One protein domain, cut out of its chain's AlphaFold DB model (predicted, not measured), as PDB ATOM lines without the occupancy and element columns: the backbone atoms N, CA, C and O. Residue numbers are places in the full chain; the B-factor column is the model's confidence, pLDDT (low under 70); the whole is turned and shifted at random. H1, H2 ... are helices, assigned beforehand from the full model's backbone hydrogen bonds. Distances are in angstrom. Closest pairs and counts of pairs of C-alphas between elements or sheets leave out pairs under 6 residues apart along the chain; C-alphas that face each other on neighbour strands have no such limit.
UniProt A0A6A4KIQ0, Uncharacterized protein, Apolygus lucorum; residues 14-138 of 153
ATOM      1  N   ARG A  14       9.809  40.136  35.297       74.06
ATOM      2  CA  ARG A  14       8.861  39.081  35.683       74.06
ATOM      3  C   ARG A  14       8.699  37.970  34.641       74.06
ATOM      4  O   ARG A  14       8.233  36.897  34.992       74.06
ATOM      5  N   LEU A  15       9.070  38.221  33.386       74.31
ATOM      6  CA  LEU A  15       8.959  37.283  32.265       74.31
ATOM      7  C   LEU A  15      10.317  36.688  31.872       74.31
ATOM      8  O   LEU A  15      10.461  36.129  30.781       74.31
ATOM      9  N   GLU A  16      11.329  36.819  32.737       79.38
ATOM     10  CA  GLU A  16      12.671  36.314  32.458       79.38
ATOM     11  C   GLU A  16      12.753  34.781  32.428       79.38
ATOM     12  O   GLU A  16      13.618  34.195  31.785       79.38
ATOM     13  N   LYS A  17      11.833  34.095  33.090       82.25
ATOM     14  CA  LYS A  17      11.819  32.626  33.118       82.25
ATOM     15  C   LYS A  17      10.676  32.037  32.300       82.25
ATOM     16  O   LYS A  17      10.464  30.835  32.305       82.25
ATOM     17  N   THR A  18       9.935  32.894  31.602       85.75
ATOM     18  CA  THR A  18       8.722  32.525  30.875       85.75
ATOM     19  C   THR A  18       9.066  32.242  29.417       85.75
ATOM     20  O   THR A  18       9.496  33.147  28.688       85.75
ATOM     21  N   SER A  19       8.856  30.998  28.987       89.56
ATOM     22  CA  SER A  19       8.961  30.592  27.582       89.56
ATOM     23  C   SER A  19       7.790  31.136  26.754       89.56
ATOM     24  O   SER A  19       6.828  31.697  27.292       89.56
ATOM     25  N   LEU A  20       7.864  31.009  25.427       88.62
ATOM     26  CA  LEU A  20       6.768  31.440  24.560       88.62
ATOM     27  C   LEU A  20       5.506  30.597  24.790       88.62
ATOM     28  O   LEU A  20       4.418  31.162  24.891       88.62
ATOM     29  N   ALA A  21       5.659  29.277  24.944       88.25
ATOM     30  CA  ALA A  21       4.561  28.369  25.269       88.25
ATOM     31  C   ALA A  21       3.882  28.755  26.591       88.25
ATOM     32  O   ALA A  21       2.658  28.863  26.651       88.25
ATOM     33  N   ASP A  22       4.670  29.056  27.627       87.62
ATOM     34  CA  ASP A  22       4.135  29.437  28.936       87.62
ATOM     35  C   ASP A  22       3.383  30.762  28.887       87.62
ATOM     36  O   ASP A  22       2.267  30.877  29.396       87.62
ATOM     37  N   PHE A  23       3.941  31.744  28.183       84.81
ATOM     38  CA  PHE A  23       3.265  33.012  27.965       84.81
ATOM     39  C   PHE A  23       1.939  32.827  27.208       84.81
ATOM     40  O   PHE A  23       0.918  33.371  27.626       84.81
ATOM     41  N   ALA A  24       1.928  32.033  26.134       82.25
ATOM     42  CA  ALA A  24       0.746  31.805  25.304       82.25
ATOM     43  C   ALA A  24      -0.373  31.053  26.053       82.25
ATOM     44  O   ALA A  24      -1.554  31.419  26.002       82.25
ATOM     45  N   CYS A  25      -0.008  30.014  26.801       79.50
ATOM     46  CA  CYS A  25      -0.957  29.198  27.551       79.50
ATOM     47  C   CYS A  25      -1.476  29.893  28.817       79.50
ATOM     48  O   CYS A  25      -2.564  29.544  29.275       79.50
ATOM     49  N   ASN A  26      -0.767  30.901  29.339       77.12
ATOM     50  CA  ASN A  26      -1.131  31.634  30.558       77.12
ATOM     51  C   ASN A  26      -1.473  33.123  30.330       77.12
ATOM     52  O   ASN A  26      -1.562  33.886  31.293       77.12
ATOM     53  N   LEU A  27      -1.715  33.547  29.077       67.25
ATOM     54  CA  LEU A  27      -2.101  34.926  28.731       67.25
ATOM     55  C   LEU A  27      -3.263  35.436  29.607       67.25
ATOM     56  O   LEU A  27      -4.309  34.772  29.666       67.25
ATOM     57  N   PRO A  28      -3.130  36.621  30.242       61.91
ATOM     58  CA  PRO A  28      -4.217  37.216  31.000       61.91
ATOM     59  C   PRO A  28      -5.368  37.609  30.055       61.91
ATOM     60  O   PRO A  28      -5.114  38.137  28.970       61.91
ATOM     61  N   PRO A  29      -6.640  37.447  30.472       58.69
ATOM     62  CA  PRO A  29      -7.811  37.682  29.619       58.69
ATOM     63  C   PRO A  29      -7.871  39.073  28.971       58.69
ATOM     64  O   PRO A  29      -8.438  39.227  27.898       58.69
ATOM     65  N   LYS A  30      -7.262  40.089  29.594       55.59
ATOM     66  CA  LYS A  30      -7.273  41.482  29.112       55.59
ATOM     67  C   LYS A  30      -6.476  41.712  27.823       55.59
ATOM     68  O   LYS A  30      -6.713  42.703  27.152       55.59
ATOM     69  N   LEU A  31      -5.555  40.812  27.473       53.50
ATOM     70  CA  LEU A  31      -4.810  40.856  26.205       53.50
ATOM     71  C   LEU A  31      -5.483  40.022  25.100       53.50
ATOM     72  O   LEU A  31      -4.927  39.874  24.019       53.50
ATOM     73  N   ARG A  32      -6.659  39.443  25.376       54.47
ATOM     74  CA  ARG A  32      -7.352  38.492  24.495       54.47
ATOM     75  C   ARG A  32      -8.268  39.166  23.463       54.47
ATOM     76  O   ARG A  32      -8.625  38.517  22.490       54.47
ATOM     77  N   ASN A  33      -8.610  40.442  23.667       51.38
ATOM     78  CA  ASN A  33      -9.591  41.191  22.870       51.38
ATOM     79  C   ASN A  33      -8.953  42.393  22.148       51.38
ATOM     80  O   ASN A  33      -9.527  43.477  22.133       51.38
ATOM     81  N   TRP A  34      -7.742  42.247  21.606       45.03
ATOM     82  CA  TRP A  34      -7.209  43.278  20.714       45.03
ATOM     83  C   TRP A  34      -7.873  43.115  19.343       45.03
ATOM     84  O   TRP A  34      -7.431  42.321  18.519       45.03
ATOM     85  N   THR A  35      -9.006  43.786  19.159       52.09
ATOM     86  CA  THR A  35      -9.621  44.031  17.856       52.09
ATOM     87  C   THR A  35      -9.045  45.333  17.295       52.09
ATOM     88  O   THR A  35      -8.952  46.330  18.008       52.09
ATOM     89  N   ASP A  36      -8.651  45.334  16.018       50.56
ATOM     90  CA  ASP A  36      -8.115  46.511  15.307       50.56
ATOM     91  C   ASP A  36      -9.169  47.613  15.058       50.56
ATOM     92  O   ASP A  36      -8.877  48.625  14.421       50.56
ATOM     93  N   ASP A  37     -10.394  47.440  15.560       51.69
ATOM     94  CA  ASP A  37     -11.488  48.389  15.390       51.69
ATOM     95  C   ASP A  37     -11.613  49.326  16.612       51.69
ATOM     96  O   ASP A  37     -12.078  48.912  17.682       51.69
ATOM     97  N   PRO A  38     -11.225  50.610  16.494       55.06
ATOM     98  CA  PRO A  38     -11.324  51.575  17.584       55.06
ATOM     99  C   PRO A  38     -12.771  51.957  17.950       55.06
ATOM    100  O   PRO A  38     -12.961  52.665  18.941       55.06
ATOM    101  N   SER A  39     -13.786  51.522  17.194       56.41
ATOM    102  CA  SER A  39     -15.194  51.853  17.457       56.41
ATOM    103  C   SER A  39     -15.863  50.985  18.539       56.41
ATOM    104  O   SER A  39     -16.878  51.399  19.099       56.41
ATOM    105  N   GLU A  40     -15.265  49.854  18.935       53.44
ATOM    106  CA  GLU A  40     -15.819  48.944  19.957       53.44
ATOM    107  C   GLU A  40     -15.295  49.190  21.388       53.44
ATOM    108  O   GLU A  40     -15.479  48.373  22.289       53.44
ATOM    109  N   GLN A  41     -14.655  50.332  21.654       51.56
ATOM    110  CA  GLN A  41     -14.086  50.632  22.979       51.56
ATOM    111  C   GLN A  41     -15.127  50.973  24.064       51.56
ATOM    112  O   GLN A  41     -14.746  51.321  25.181       51.56
ATOM    113  N   ASN A  42     -16.428  50.888  23.769       50.56
ATOM    114  CA  ASN A  42     -17.483  51.330  24.682       50.56
ATOM    115  C   ASN A  42     -18.706  50.401  24.698       50.56
ATOM    116  O   ASN A  42     -19.840  50.821  24.485       50.56
ATOM    117  N   MET A  43     -18.473  49.120  24.966       44.66
ATOM    118  CA  MET A  43     -19.512  48.216  25.452       44.66
ATOM    119  C   MET A  43     -19.072  47.724  26.822       44.66
ATOM    120  O   MET A  43     -18.014  47.103  26.944       44.66
ATOM    121  N   ASP A  44     -19.865  48.034  27.850       50.12
ATOM    122  CA  ASP A  44     -19.732  47.446  29.178       50.12
ATOM    123  C   ASP A  44     -19.562  45.935  29.014       50.12
ATOM    124  O   ASP A  44     -20.473  45.223  28.588       50.12
ATOM    125  N   LEU A  45     -18.337  45.472  29.276       50.16
ATOM    126  CA  LEU A  45     -17.917  44.091  29.118       50.16
ATOM    127  C   LEU A  45     -18.759  43.228  30.053       50.16
ATOM    128  O   LEU A  45     -18.388  43.001  31.207       50.16
ATOM    129  N   ILE A  46     -19.880  42.713  29.549       52.53
ATOM    130  CA  ILE A  46     -20.519  41.530  30.111       52.53
ATOM    131  C   ILE A  46     -19.396  40.494  30.184       52.53
ATOM    132  O   ILE A  46     -18.812  40.182  29.139       52.53
ATOM    133  N   PRO A  47     -19.021  39.996  31.376       42.53
ATOM    134  CA  PRO A  47     -18.017  38.956  31.472       42.53
ATOM    135  C   PRO A  47     -18.540  37.776  30.665       42.53
ATOM    136  O   PRO A  47     -19.465  37.087  31.095       42.53
ATOM    137  N   SER A  48     -17.995  37.576  29.461       48.19
ATOM    138  CA  SER A  48     -18.264  36.368  28.698       48.19
ATOM    139  C   SER A  48     -17.937  35.212  29.642       48.19
ATOM    140  O   SER A  48     -16.842  35.226  30.226       48.19
ATOM    141  N   PRO A  49     -18.879  34.282  29.892       47.12
ATOM    142  CA  PRO A  49     -18.637  33.165  30.784       47.12
ATOM    143  C   PRO A  49     -17.361  32.516  30.289       47.12
ATOM    144  O   PRO A  49     -17.284  32.135  29.123       47.12
ATOM    145  N   GLN A  50     -16.332  32.525  31.139       54.28
ATOM    146  CA  GLN A  50     -14.998  32.081  30.782       54.28
ATOM    147  C   GLN A  50     -15.131  30.677  30.217       54.28
ATOM    148  O   GLN A  50     -15.258  29.715  30.971       54.28
ATOM    149  N   THR A  51     -15.161  30.546  28.892       44.38
ATOM    150  CA  THR A  51     -15.160  29.226  28.297       44.38
ATOM    151  C   THR A  51     -13.791  28.699  28.669       44.38
ATOM    152  O   THR A  51     -12.779  29.223  28.182       44.38
ATOM    153  N   SER A  52     -13.751  27.736  29.582       52.97
ATOM    154  CA  SER A  52     -12.581  26.947  29.952       52.97
ATOM    155  C   SER A  52     -12.177  26.082  28.756       52.97
ATOM    156  O   SER A  52     -12.124  24.861  28.839       52.97
ATOM    157  N   LYS A  53     -11.990  26.712  27.592       57.78
ATOM    158  CA  LYS A  53     -11.505  26.074  26.384       57.78
ATOM    159  C   LYS A  53     -10.069  25.703  26.686       57.78
ATOM    160  O   LYS A  53      -9.217  26.582  26.842       57.78
ATOM    161  N   THR A  54      -9.845  24.407  26.820       60.75
ATOM    162  CA  THR A  54      -8.519  23.812  26.862       60.75
ATOM    163  C   THR A  54      -7.748  24.328  25.651       60.75
ATOM    164  O   THR A  54      -8.230  24.253  24.522       60.75
ATOM    165  N   ARG A  55      -6.592  24.950  25.891       68.50
ATOM    166  CA  ARG A  55      -5.727  25.460  24.824       68.50
ATOM    167  C   ARG A  55      -4.790  24.341  24.397       68.50
ATOM    168  O   ARG A  55      -4.175  23.715  25.253       68.50
ATOM    169  N   ILE A  56      -4.688  24.124  23.092       70.75
ATOM    170  CA  ILE A  56      -3.784  23.139  22.501       70.75
ATOM    171  C   ILE A  56      -2.609  23.905  21.901       70.75
ATOM    172  O   ILE A  56      -2.802  24.871  21.163       70.75
ATOM    173  N   LEU A  57      -1.393  23.493  22.250       80.94
ATOM    174  CA  LEU A  57      -0.176  24.001  21.632       80.94
ATOM    175  C   LEU A  57       0.144  23.121  20.418       80.94
ATOM    176  O   LEU A  57       0.383  21.928  20.585       80.94
ATOM    177  N   ARG A  58       0.144  23.702  19.215       79.56
ATOM    178  CA  ARG A  58       0.503  23.021  17.961       79.56
ATOM    179  C   ARG A  58       1.860  23.529  17.477       79.56
ATOM    180  O   ARG A  58       2.131  24.724  17.570       79.56
ATOM    181  N   PHE A  59       2.687  22.625  16.973       82.00
ATOM    182  CA  PHE A  59       3.953  22.915  16.301       82.00
ATOM    183  C   PHE A  59       3.979  22.147  14.977       82.00
ATOM    184  O   PHE A  59       3.312  21.118  14.859       82.00
ATOM    185  N   ARG A  60       4.640  22.694  13.955       80.94
ATOM    186  CA  ARG A  60       4.433  22.268  12.560       80.94
ATOM    187  C   ARG A  60       5.445  21.238  12.084       80.94
ATOM    188  O   ARG A  60       5.095  20.369  11.292       80.94
ATOM    189  N   TYR A  61       6.699  21.374  12.494       85.44
ATOM    190  CA  TYR A  61       7.772  20.599  11.889       85.44
ATOM    191  C   TYR A  61       7.957  19.268  12.614       85.44
ATOM    192  O   TYR A  61       7.963  19.213  13.844       85.44
ATOM    193  N   LYS A  62       8.136  18.192  11.842       85.19
ATOM    194  CA  LYS A  62       8.590  16.887  12.338       85.19
ATOM    195  C   LYS A  62      10.103  16.791  12.146       85.19
ATOM    196  O   LYS A  62      10.624  17.265  11.136       85.19
ATOM    197  N   GLU A  63      10.801  16.156  13.087       86.44
ATOM    198  CA  GLU A  63      12.266  16.006  13.030       86.44
ATOM    199  C   GLU A  63      12.731  15.287  11.751       86.44
ATOM    200  O   GLU A  63      13.755  15.647  11.179       86.44
ATOM    201  N   GLU A  64      11.943  14.319  11.272       87.00
ATOM    202  CA  GLU A  64      12.228  13.532  10.065       87.00
ATOM    203  C   GLU A  64      12.096  14.341   8.767       87.00
ATOM    204  O   GLU A  64      12.819  14.083   7.806       87.00
ATOM    205  N   GLN A  65      11.182  15.317   8.733       88.50
ATOM    206  CA  GLN A  65      10.908  16.124   7.542       88.50
ATOM    207  C   GLN A  65      11.874  17.306   7.436       88.50
ATOM    208  O   GLN A  65      12.448  17.548   6.377       88.50
ATOM    209  N   ASP A  66      12.038  18.051   8.531       90.31
ATOM    210  CA  ASP A  66      12.917  19.215   8.577       90.31
ATOM    211  C   ASP A  66      13.535  19.372   9.976       90.31
ATOM    212  O   ASP A  66      12.980  20.055  10.847       90.31
ATOM    213  N   PRO A  67      14.706  18.755  10.215       89.75
ATOM    214  CA  PRO A  67      15.330  18.779  11.530       89.75
ATOM    215  C   PRO A  67      15.757  20.193  11.938       89.75
ATOM    216  O   PRO A  67      15.705  20.539  13.117       89.75
ATOM    217  N   ALA A  68      16.156  21.044  10.989       89.62
ATOM    218  CA  ALA A  68      16.620  22.395  11.295       89.62
ATOM    219  C   ALA A  68      15.476  23.268  11.828       89.62
ATOM    220  O   ALA A  68      15.616  23.912  12.875       89.62
ATOM    221  N   HIS A  69      14.331  23.249  11.144       90.56
ATOM    222  CA  HIS A  69      13.150  23.981  11.589       90.56
ATOM    223  C   HIS A  69      12.538  23.372  12.846       90.56
ATOM    224  O   HIS A  69      12.115  24.124  13.725       90.56
ATOM    225  N   PHE A  70      12.583  22.044  12.991       91.94
ATOM    226  CA  PHE A  70      12.157  21.364  14.207       91.94
ATOM    227  C   PHE A  70      12.910  21.875  15.441       91.94
ATOM    228  O   PHE A  70      12.283  22.380  16.373       91.94
ATOM    229  N   TYR A  71      14.248  21.822  15.453       92.19
ATOM    230  CA  TYR A  71      15.013  22.264  16.627       92.19
ATOM    231  C   TYR A  71      14.805  23.752  16.920       92.19
ATOM    232  O   TYR A  71      14.676  24.134  18.085       92.19
ATOM    233  N   ARG A  72      14.723  24.591  15.878       93.12
ATOM    234  CA  ARG A  72      14.424  26.019  16.036       93.12
ATOM    235  C   ARG A  72      13.061  26.235  16.694       93.12
ATOM    236  O   ARG A  72      12.967  27.015  17.640       93.12
ATOM    237  N   GLU A  73      12.025  25.540  16.235       92.00
ATOM    238  CA  GLU A  73      10.673  25.638  16.790       92.00
ATOM    239  C   GLU A  73      10.629  25.166  18.254       92.00
ATOM    240  O   GLU A  73      10.081  25.867  19.107       92.00
ATOM    241  N   GLN A  74      11.290  24.049  18.585       92.19
ATOM    242  CA  GLN A  74      11.364  23.558  19.967       92.19
ATOM    243  C   GLN A  74      12.068  24.563  20.899       92.19
ATOM    244  O   GLN A  74      11.576  24.844  21.993       92.19
ATOM    245  N   VAL A  75      13.192  25.145  20.464       92.81
ATOM    246  CA  VAL A  75      13.924  26.173  21.226       92.81
ATOM    247  C   VAL A  75      13.061  27.423  21.423       92.81
ATOM    248  O   VAL A  75      12.962  27.928  22.540       92.81
ATOM    249  N   ILE A  76      12.387  27.902  20.374       92.00
ATOM    250  CA  ILE A  76      11.521  29.089  20.439       92.00
ATOM    251  C   ILE A  76      10.356  28.893  21.411       92.00
ATOM    252  O   ILE A  76      10.007  29.809  22.161       92.00
ATOM    253  N   LEU A  77       9.717  27.726  21.380       91.50
ATOM    254  CA  LEU A  77       8.514  27.478  22.166       91.50
ATOM    255  C   LEU A  77       8.831  27.234  23.637       91.50
ATOM    256  O   LEU A  77       8.154  27.787  24.508       91.50
ATOM    257  N   PHE A  78       9.851  26.421  23.914       92.62
ATOM    258  CA  PHE A  78      10.051  25.842  25.239       92.62
ATOM    259  C   PHE A  78      11.221  26.432  26.017       92.62
ATOM    260  O   PHE A  78      11.275  26.207  27.226       92.62
ATOM    261  N   LEU A  79      12.095  27.229  25.394       91.62
ATOM    262  CA  LEU A  79      13.137  27.966  26.111       91.62
ATOM    263  C   LEU A  79      12.808  29.457  26.244       91.62
ATOM    264  O   LEU A  79      12.177  30.059  25.370       91.62
ATOM    265  N   PRO A  80      13.238  30.096  27.342       89.69
ATOM    266  CA  PRO A  80      13.094  31.532  27.514       89.69
ATOM    267  C   PRO A  80      14.150  32.285  26.688       89.69
ATOM    268  O   PRO A  80      15.247  32.558  27.163       89.69
ATOM    269  N   TRP A  81      13.801  32.710  25.474       87.88
ATOM    270  CA  TRP A  81      14.633  33.600  24.651       87.88
ATOM    271  C   TRP A  81      14.223  35.077  24.800       87.88
ATOM    272  O   TRP A  81      13.136  35.399  25.301       87.88
ATOM    273  N   ARG A  82      15.113  36.009  24.430       82.12
ATOM    274  CA  ARG A  82      14.846  37.461  24.505       82.12
ATOM    275  C   ARG A  82      14.946  38.154  23.176       82.12
ATOM    276  O   ARG A  82      14.176  39.073  22.915       82.12
ATOM    277  N   ASN A  83      15.901  37.731  22.371       82.56
ATOM    278  CA  ASN A  83      16.133  38.313  21.076       82.56
ATOM    279  C   ASN A  83      16.284  37.184  20.071       82.56
ATOM    280  O   ASN A  83      17.271  36.457  20.096       82.56
ATOM    281  N   GLU A  84      15.302  37.059  19.185       84.38
ATOM    282  CA  GLU A  84      15.305  36.024  18.156       84.38
ATOM    283  C   GLU A  84      16.595  36.061  17.332       84.38
ATOM    284  O   GLU A  84      17.171  35.019  17.038       84.38
ATOM    285  N   LYS A  85      17.111  37.258  17.030       85.31
ATOM    286  CA  LYS A  85      18.321  37.403  16.228       85.31
ATOM    287  C   LYS A  85      19.549  36.804  16.918       85.31
ATOM    288  O   LYS A  85      20.193  35.934  16.345       85.31
ATOM    289  N   SER A  86      19.849  37.225  18.144       85.88
ATOM    290  CA  SER A  86      21.073  36.803  18.842       85.88
ATOM    291  C   SER A  86      20.950  35.458  19.559       85.88
ATOM    292  O   SER A  86      21.943  34.757  19.735       85.88
ATOM    293  N   ASP A  87      19.754  35.101  20.032       84.00
ATOM    294  CA  ASP A  87      19.544  33.892  20.835       84.00
ATOM    295  C   ASP A  87      19.170  32.678  19.987       84.00
ATOM    296  O   ASP A  87      19.343  31.558  20.463       84.00
ATOM    297  N   ILE A  88      18.660  32.887  18.767       87.50
ATOM    298  CA  ILE A  88      18.113  31.817  17.927       87.50
ATOM    299  C   ILE A  88      18.742  31.837  16.529       87.50
ATOM    300  O   ILE A  88      19.390  30.867  16.161       87.50
ATOM    301  N   LEU A  89      18.603  32.924  15.759       86.06
ATOM    302  CA  LEU A  89      19.047  32.971  14.353       86.06
ATOM    303  C   LEU A  89      20.570  32.890  14.191       86.06
ATOM    304  O   LEU A  89      21.052  32.276  13.246       86.06
ATOM    305  N   GLU A  90      21.328  33.507  15.094       88.75
ATOM    306  CA  GLU A  90      22.798  33.503  15.064       88.75
ATOM    307  C   GLU A  90      23.416  32.278  15.772       88.75
ATOM    308  O   GLU A  90      24.639  32.139  15.798       88.75
ATOM    309  N   LYS A  91      22.598  31.385  16.350       88.50
ATOM    310  CA  LYS A  91      23.058  30.217  17.117       88.50
ATOM    311  C   LYS A  91      22.671  28.899  16.457       88.50
ATOM    312  O   LYS A  91      21.673  28.790  15.749       88.50
ATOM    313  N   ASP A  92      23.441  27.857  16.763       91.69
ATOM    314  CA  ASP A  92      23.086  26.492  16.387       91.69
ATOM    315  C   ASP A  92      21.922  25.993  17.261       91.69
ATOM    316  O   ASP A  92      22.094  25.611  18.423       91.69
ATOM    317  N   CYS A  93      20.719  26.005  16.681       91.94
ATOM    318  CA  CYS A  93      19.495  25.553  17.337       91.94
ATOM    319  C   CYS A  93      19.547  24.066  17.711       91.94
ATOM    320  O   CYS A  93      18.966  23.687  18.726       91.94
ATOM    321  N   LYS A  94      20.265  23.229  16.949       92.88
ATOM    322  CA  LYS A  94      20.428  21.808  17.275       92.88
ATOM    323  C   LYS A  94      21.276  21.650  18.529       92.88
ATOM    324  O   LYS A  94      20.894  20.920  19.442       92.88
ATOM    325  N   LEU A  95      22.389  22.376  18.614       93.69
ATOM    326  CA  LEU A  95      23.228  22.366  19.811       93.69
ATOM    327  C   LEU A  95      22.456  22.893  21.030       93.69
ATOM    328  O   LEU A  95      22.443  22.236  22.069       93.69
ATOM    329  N   LEU A  96      21.757  24.024  20.892       92.81
ATOM    330  CA  LEU A  96      20.929  24.587  21.965       92.81
ATOM    331  C   LEU A  96      19.849  23.615  22.432       92.81
ATOM    332  O   LEU A  96      19.648  23.460  23.636       92.81
ATOM    333  N   TYR A  97      19.186  22.942  21.493       93.19
ATOM    334  CA  TYR A  97      18.222  21.902  21.807       93.19
ATOM    335  C   TYR A  97      18.886  20.782  22.610       93.19
ATOM    336  O   TYR A  97      18.450  20.509  23.723       93.19
ATOM    337  N   THR A  98      19.986  20.199  22.112       92.94
ATOM    338  CA  THR A  98      20.680  19.082  22.785       92.94
ATOM    339  C   THR A  98      21.181  19.430  24.190       92.94
ATOM    340  O   THR A  98      21.109  18.596  25.091       92.94
ATOM    341  N   GLN A  99      21.637  20.665  24.412       95.62
ATOM    342  CA  GLN A  99      22.083  21.136  25.727       95.62
ATOM    343  C   GLN A  99      20.932  21.310  26.724       95.62
ATOM    344  O   GLN A  99      21.143  21.159  27.923       95.62
ATOM    345  N   ASN A 100      19.724  21.611  26.239       93.25
ATOM    346  CA  ASN A 100      18.576  21.958  27.076       93.25
ATOM    347  C   ASN A 100      17.403  20.974  26.922       93.25
ATOM    348  O   ASN A 100      16.272  21.309  27.273       93.25
ATOM    349  N   VAL A 101      17.646  19.752  26.428       92.81
ATOM    350  CA  VAL A 101      16.595  18.740  26.193       92.81
ATOM    351  C   VAL A 101      15.762  18.491  27.444       92.81
ATOM    352  O   VAL A 101      14.543  18.383  27.351       92.81
ATOM    353  N   ALA A 102      16.400  18.424  28.615       91.75
ATOM    354  CA  ALA A 102      15.708  18.185  29.877       91.75
ATOM    355  C   ALA A 102      14.688  19.294  30.192       91.75
ATOM    356  O   ALA A 102      13.529  18.997  30.475       91.75
ATOM    357  N   GLU A 103      15.094  20.562  30.067       92.62
ATOM    358  CA  GLU A 103      14.220  21.717  30.307       92.62
ATOM    359  C   GLU A 103      13.103  21.798  29.261       92.62
ATOM    360  O   GLU A 103      11.939  22.010  29.602       92.62
ATOM    361  N   ILE A 104      13.433  21.574  27.987       91.62
ATOM    362  CA  ILE A 104      12.450  21.546  26.899       91.62
ATOM    363  C   ILE A 104      11.413  20.450  27.153       91.62
ATOM    364  O   ILE A 104      10.217  20.706  27.044       91.62
ATOM    365  N   SER A 105      11.854  19.248  27.528       89.31
ATOM    366  CA  SER A 105      10.975  18.115  27.820       89.31
ATOM    367  C   SER A 105      10.071  18.384  29.021       89.31
ATOM    368  O   SER A 105       8.879  18.086  28.966       89.31
ATOM    369  N   GLU A 106      10.603  18.965  30.098       89.56
ATOM    370  CA  GLU A 106       9.818  19.334  31.279       89.56
ATOM    371  C   GLU A 106       8.775  20.408  30.942       89.56
ATOM    372  O   GLU A 106       7.600  20.280  31.294       89.56
ATOM    373  N   ASN A 107       9.176  21.450  30.210       89.06
ATOM    374  CA  ASN A 107       8.271  22.511  29.782       89.06
ATOM    375  C   ASN A 107       7.203  21.994  28.820       89.06
ATOM    376  O   ASN A 107       6.048  22.399  28.921       89.06
ATOM    377  N   LYS A 108       7.558  21.065  27.931       87.88
ATOM    378  CA  LYS A 108       6.621  20.402  27.026       87.88
ATOM    379  C   LYS A 108       5.615  19.553  27.807       87.88
ATOM    380  O   LYS A 108       4.413  19.700  27.602       87.88
ATOM    381  N   ALA A 109       6.062  18.741  28.765       85.06
ATOM    382  CA  ALA A 109       5.195  17.844  29.537       85.06
ATOM    383  C   ALA A 109       4.016  18.556  30.234       85.06
ATOM    384  O   ALA A 109       2.941  17.970  30.368       85.06
ATOM    385  N   LYS A 110       4.171  19.839  30.597       84.62
ATOM    386  CA  LYS A 110       3.111  20.676  31.191       84.62
ATOM    387  C   LYS A 110       1.856  20.791  30.321       84.62
ATOM    388  O   LYS A 110       0.769  20.975  30.860       84.62
ATOM    389  N   TYR A 111       2.000  20.693  29.000       80.62
ATOM    390  CA  TYR A 111       0.911  20.930  28.045       80.62
ATOM    391  C   TYR A 111       0.422  19.658  27.343       80.62
ATOM    392  O   TYR A 111      -0.679  19.659  26.805       80.62
ATOM    393  N   PHE A 112       1.206  18.576  27.373       76.69
ATOM    394  CA  PHE A 112       0.890  17.312  26.689       76.69
ATOM    395  C   PHE A 112       0.576  16.152  27.653       76.69
ATOM    396  O   PHE A 112       0.454  15.001  27.247       76.69
ATOM    397  N   SER A 113       0.418  16.442  28.946       65.62
ATOM    398  CA  SER A 113      -0.012  15.479  29.963       65.62
ATOM    399  C   SER A 113      -1.416  14.929  29.653       65.62
ATOM    400  O   SER A 113      -2.414  15.591  29.934       65.62
ATOM    401  N   GLY A 114      -1.500  13.699  29.139       62.47
ATOM    402  CA  GLY A 114      -2.744  12.916  29.078       62.47
ATOM    403  C   GLY A 114      -3.325  12.654  27.685       62.47
ATOM    404  O   GLY A 114      -4.307  11.924  27.587       62.47
ATOM    405  N   ILE A 115      -2.729  13.189  26.617       61.53
ATOM    406  CA  ILE A 115      -3.120  12.893  25.229       61.53
ATOM    407  C   ILE A 115      -1.846  12.605  24.437       61.53
ATOM    408  O   ILE A 115      -0.903  13.394  24.487       61.53
ATOM    409  N   SER A 116      -1.803  11.476  23.722       62.19
ATOM    410  CA  SER A 116      -0.682  11.202  22.818       62.19
ATOM    411  C   SER A 116      -0.688  12.233  21.691       62.19
ATOM    412  O   SER A 116      -1.691  12.368  20.987       62.19
ATOM    413  N   THR A 117       0.424  12.946  21.514       65.00
ATOM    414  CA  THR A 117       0.631  13.882  20.395       65.00
ATOM    415  C   THR A 117       0.353  13.225  19.052       65.00
ATOM    416  O   THR A 117      -0.227  13.845  18.177       65.00
ATOM    417  N   GLU A 118       0.662  11.936  18.937       66.19
ATOM    418  CA  GLU A 118       0.475  11.167  17.713       66.19
ATOM    419  C   GLU A 118      -1.004  10.994  17.340       66.19
ATOM    420  O   GLU A 118      -1.356  11.063  16.170       66.19
ATOM    421  N   ILE A 119      -1.892  10.869  18.334       69.44
ATOM    422  CA  ILE A 119      -3.343  10.780  18.102       69.44
ATOM    423  C   ILE A 119      -3.890  12.131  17.619       69.44
ATOM    424  O   ILE A 119      -4.767  12.176  16.760       69.44
ATOM    425  N   LEU A 120      -3.379  13.238  18.167       69.56
ATOM    426  CA  LEU A 120      -3.767  14.586  17.742       69.56
ATOM    427  C   LEU A 120      -3.264  14.904  16.333       69.56
ATOM    428  O   LEU A 120      -3.994  15.512  15.554       69.56
ATOM    429  N   ASP A 121      -2.038  14.496  16.015       73.25
ATOM    430  CA  ASP A 121      -1.446  14.713  14.699       73.25
ATOM    431  C   ASP A 121      -2.196  13.905  13.630       73.25
ATOM    432  O   ASP A 121      -2.597  14.483  12.624       73.25
ATOM    433  N   GLN A 122      -2.513  12.632  13.896       78.06
ATOM    434  CA  GLN A 122      -3.322  11.796  12.997       78.06
ATOM    435  C   GLN A 122      -4.726  12.367  12.758       78.06
ATOM    436  O   GLN A 122      -5.189  12.417  11.622       78.06
ATOM    437  N   ALA A 123      -5.404  12.830  13.813       77.81
ATOM    438  CA  ALA A 123      -6.730  13.430  13.675       77.81
ATOM    439  C   ALA A 123      -6.704  14.737  12.860       77.81
ATOM    440  O   ALA A 123      -7.656  15.027  12.139       77.81
ATOM    441  N   ASN A 124      -5.627  15.525  12.972       77.00
ATOM    442  CA  ASN A 124      -5.456  16.742  12.179       77.00
ATOM    443  C   ASN A 124      -5.147  16.430  10.713       77.00
ATOM    444  O   ASN A 124      -5.737  17.062   9.845       77.00
ATOM    445  N   GLU A 125      -4.253  15.475  10.446       83.00
ATOM    446  CA  GLU A 125      -3.923  15.042   9.082       83.00
ATOM    447  C   GLU A 125      -5.182  14.550   8.360       83.00
ATOM    448  O   GLU A 125      -5.491  15.030   7.274       83.00
ATOM    449  N   GLN A 126      -5.989  13.710   9.015       82.81
ATOM    450  CA  GLN A 126      -7.244  13.227   8.441       82.81
ATOM    451  C   GLN A 126      -8.242  14.364   8.149       82.81
ATOM    452  O   GLN A 126      -8.883  14.376   7.101       82.81
ATOM    453  N   ALA A 127      -8.377  15.338   9.052       78.25
ATOM    454  CA  ALA A 127      -9.277  16.473   8.840       78.25
ATOM    455  C   ALA A 127      -8.808  17.402   7.702       78.25
ATOM    456  O   ALA A 127      -9.636  17.974   6.991       78.25
ATOM    457  N   GLU A 128      -7.493  17.571   7.537       80.75
ATOM    458  CA  GLU A 128      -6.902  18.338   6.436       80.75
ATOM    459  C   GLU A 128      -7.169  17.631   5.095       80.75
ATOM    460  O   GLU A 128      -7.706  18.261   4.181       80.75
ATOM    461  N   GLU A 129      -6.945  16.318   5.017       80.62
ATOM    462  CA  GLU A 129      -7.246  15.498   3.832       80.62
ATOM    463  C   GLU A 129      -8.734  15.536   3.438       80.62
ATOM    464  O   GLU A 129      -9.061  15.734   2.266       80.62
ATOM    465  N   GLU A 130      -9.652  15.409   4.402       76.62
ATOM    466  CA  GLU A 130     -11.101  15.492   4.150       76.62
ATOM    467  C   GLU A 130     -11.505  16.871   3.594       76.62
ATOM    468  O   GLU A 130     -12.380  16.970   2.729       76.62
ATOM    469  N   SER A 131     -10.848  17.944   4.051       74.88
ATOM    470  CA  SER A 131     -11.110  19.306   3.576       74.88
ATOM    471  C   SER A 131     -10.631  19.540   2.141       74.88
ATOM    472  O   SER A 131     -11.327  20.188   1.354       74.88
ATOM    473  N   GLU A 132      -9.475  18.979   1.782       71.38
ATOM    474  CA  GLU A 132      -8.922  19.042   0.428       71.38
ATOM    475  C   GLU A 132      -9.752  18.191  -0.543       71.38
ATOM    476  O   GLU A 132     -10.030  18.616  -1.666       71.38
ATOM    477  N   GLN A 133     -10.230  17.026  -0.093       68.00
ATOM    478  CA  GLN A 133     -11.092  16.152  -0.886       68.00
ATOM    479  C   GLN A 133     -12.447  16.801  -1.211       68.00
ATOM    480  O   GLN A 133     -12.932  16.665  -2.333       68.00
ATOM    481  N   PHE A 134     -13.040  17.545  -0.272       60.25
ATOM    482  CA  PHE A 134     -14.283  18.283  -0.520       60.25
ATOM    483  C   PHE A 134     -14.109  19.412  -1.547       60.25
ATOM    484  O   PHE A 134     -14.970  19.586  -2.401       60.25
ATOM    485  N   GLN A 135     -12.989  20.142  -1.517       60.34
ATOM    486  CA  GLN A 135     -12.722  21.224  -2.479       60.34
ATOM    487  C   GLN A 135     -12.511  20.716  -3.913       60.34
ATOM    488  O   GLN A 135     -12.810  21.432  -4.867       60.34
ATOM    489  N   HIS A 136     -12.013  19.489  -4.080       56.12
ATOM    490  CA  HIS A 136     -11.787  18.901  -5.402       56.12
ATOM    491  C   HIS A 136     -13.084  18.398  -6.066       56.12
ATOM    492  O   HIS A 136     -13.164  18.339  -7.289       56.12
ATOM    493  N   LEU A 137     -14.113  18.042  -5.290       54.34
ATOM    494  CA  LEU A 137     -15.365  17.485  -5.824       54.34
ATOM    495  C   LEU A 137     -16.318  18.541  -6.412       54.34
ATOM    496  O   LEU A 137     -17.207  18.180  -7.177       54.34
ATOM    497  N   ASP A 138     -16.103  19.826  -6.125       54.56
ATOM    498  CA  ASP A 138     -16.915  20.936  -6.651       54.56
ATOM    499  C   ASP A 138     -16.391  21.498  -7.996       54.56
ATOM    500  O   ASP A 138     -16.904  22.505  -8.482       54.56
TER     501      ASP A 138
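AT A GLANCE: This is residues 14 to 138 of the 153 residues of an uncharacterized protein of Apolygus lucorum (UniProt A0A6A4KIQ0). A small cluster of helices, with H1, H4 and H5 crossing round H2 and H3 at its edge, sends out two free parts: a wide loop, residues 30 to 49, and an arm, residues 122 to 138, of which 122 to 137 belong to the long helix H6. The printed part has 125 residues with six named helices, H1 to H6 in order, and no named strand; the class is all helix. The whole is loose, with a radius of gyration of the C-alphas of 18.6 A, and spans 51 by 50 by 30 A.

IN THESE COORDINATES: H1 is residues 20 to 25, beginning at C-alpha 20 (6.768, 31.440, 24.560). H2 is residues 67 to 78, 16.3 A long. H3 is residues 84 to 89, H4 residues 93 to 99, and H5 residues 101 to 112, 15.8 A long. H6, residues 117 to 137, is 30.9 A long and ends at C-alpha 137 (-15.365, 17.485, -5.824).

HOW THE PARTS SIT: H2 is the hub. With residues 76 to 78 alone it touches H1 at a steep tilt of 57 degrees; the closest C-alphas, Leu 20 and Leu 77, are 4.9 A apart. H2 and H3, a helical hairpin, only just touch, with 3 pairs of C-alphas within 8 A, the closest Arg 72 and Ile 88 at 7.1 A. H2 touches H4, closest C-alphas Arg 72 and Cys 93 at 5.3 A, and H5, closest Phe 78 and Ile 104 at 5.2 A. H6 touches no helix. Every O i to N i+4 pair is within hydrogen-bond range in H1, H2, H3, H4 and H6, and 6 of 8 in H5.

THE WHOLE: The farthest C-alphas, Arg 14 and Asp 138, are 52.8 A apart. The printed part has no cut; the link from H1 to H2 is long, 41 residues. The pLDDT is under 70 at residues 27 to 55, 113 to 120 and 133 to 138.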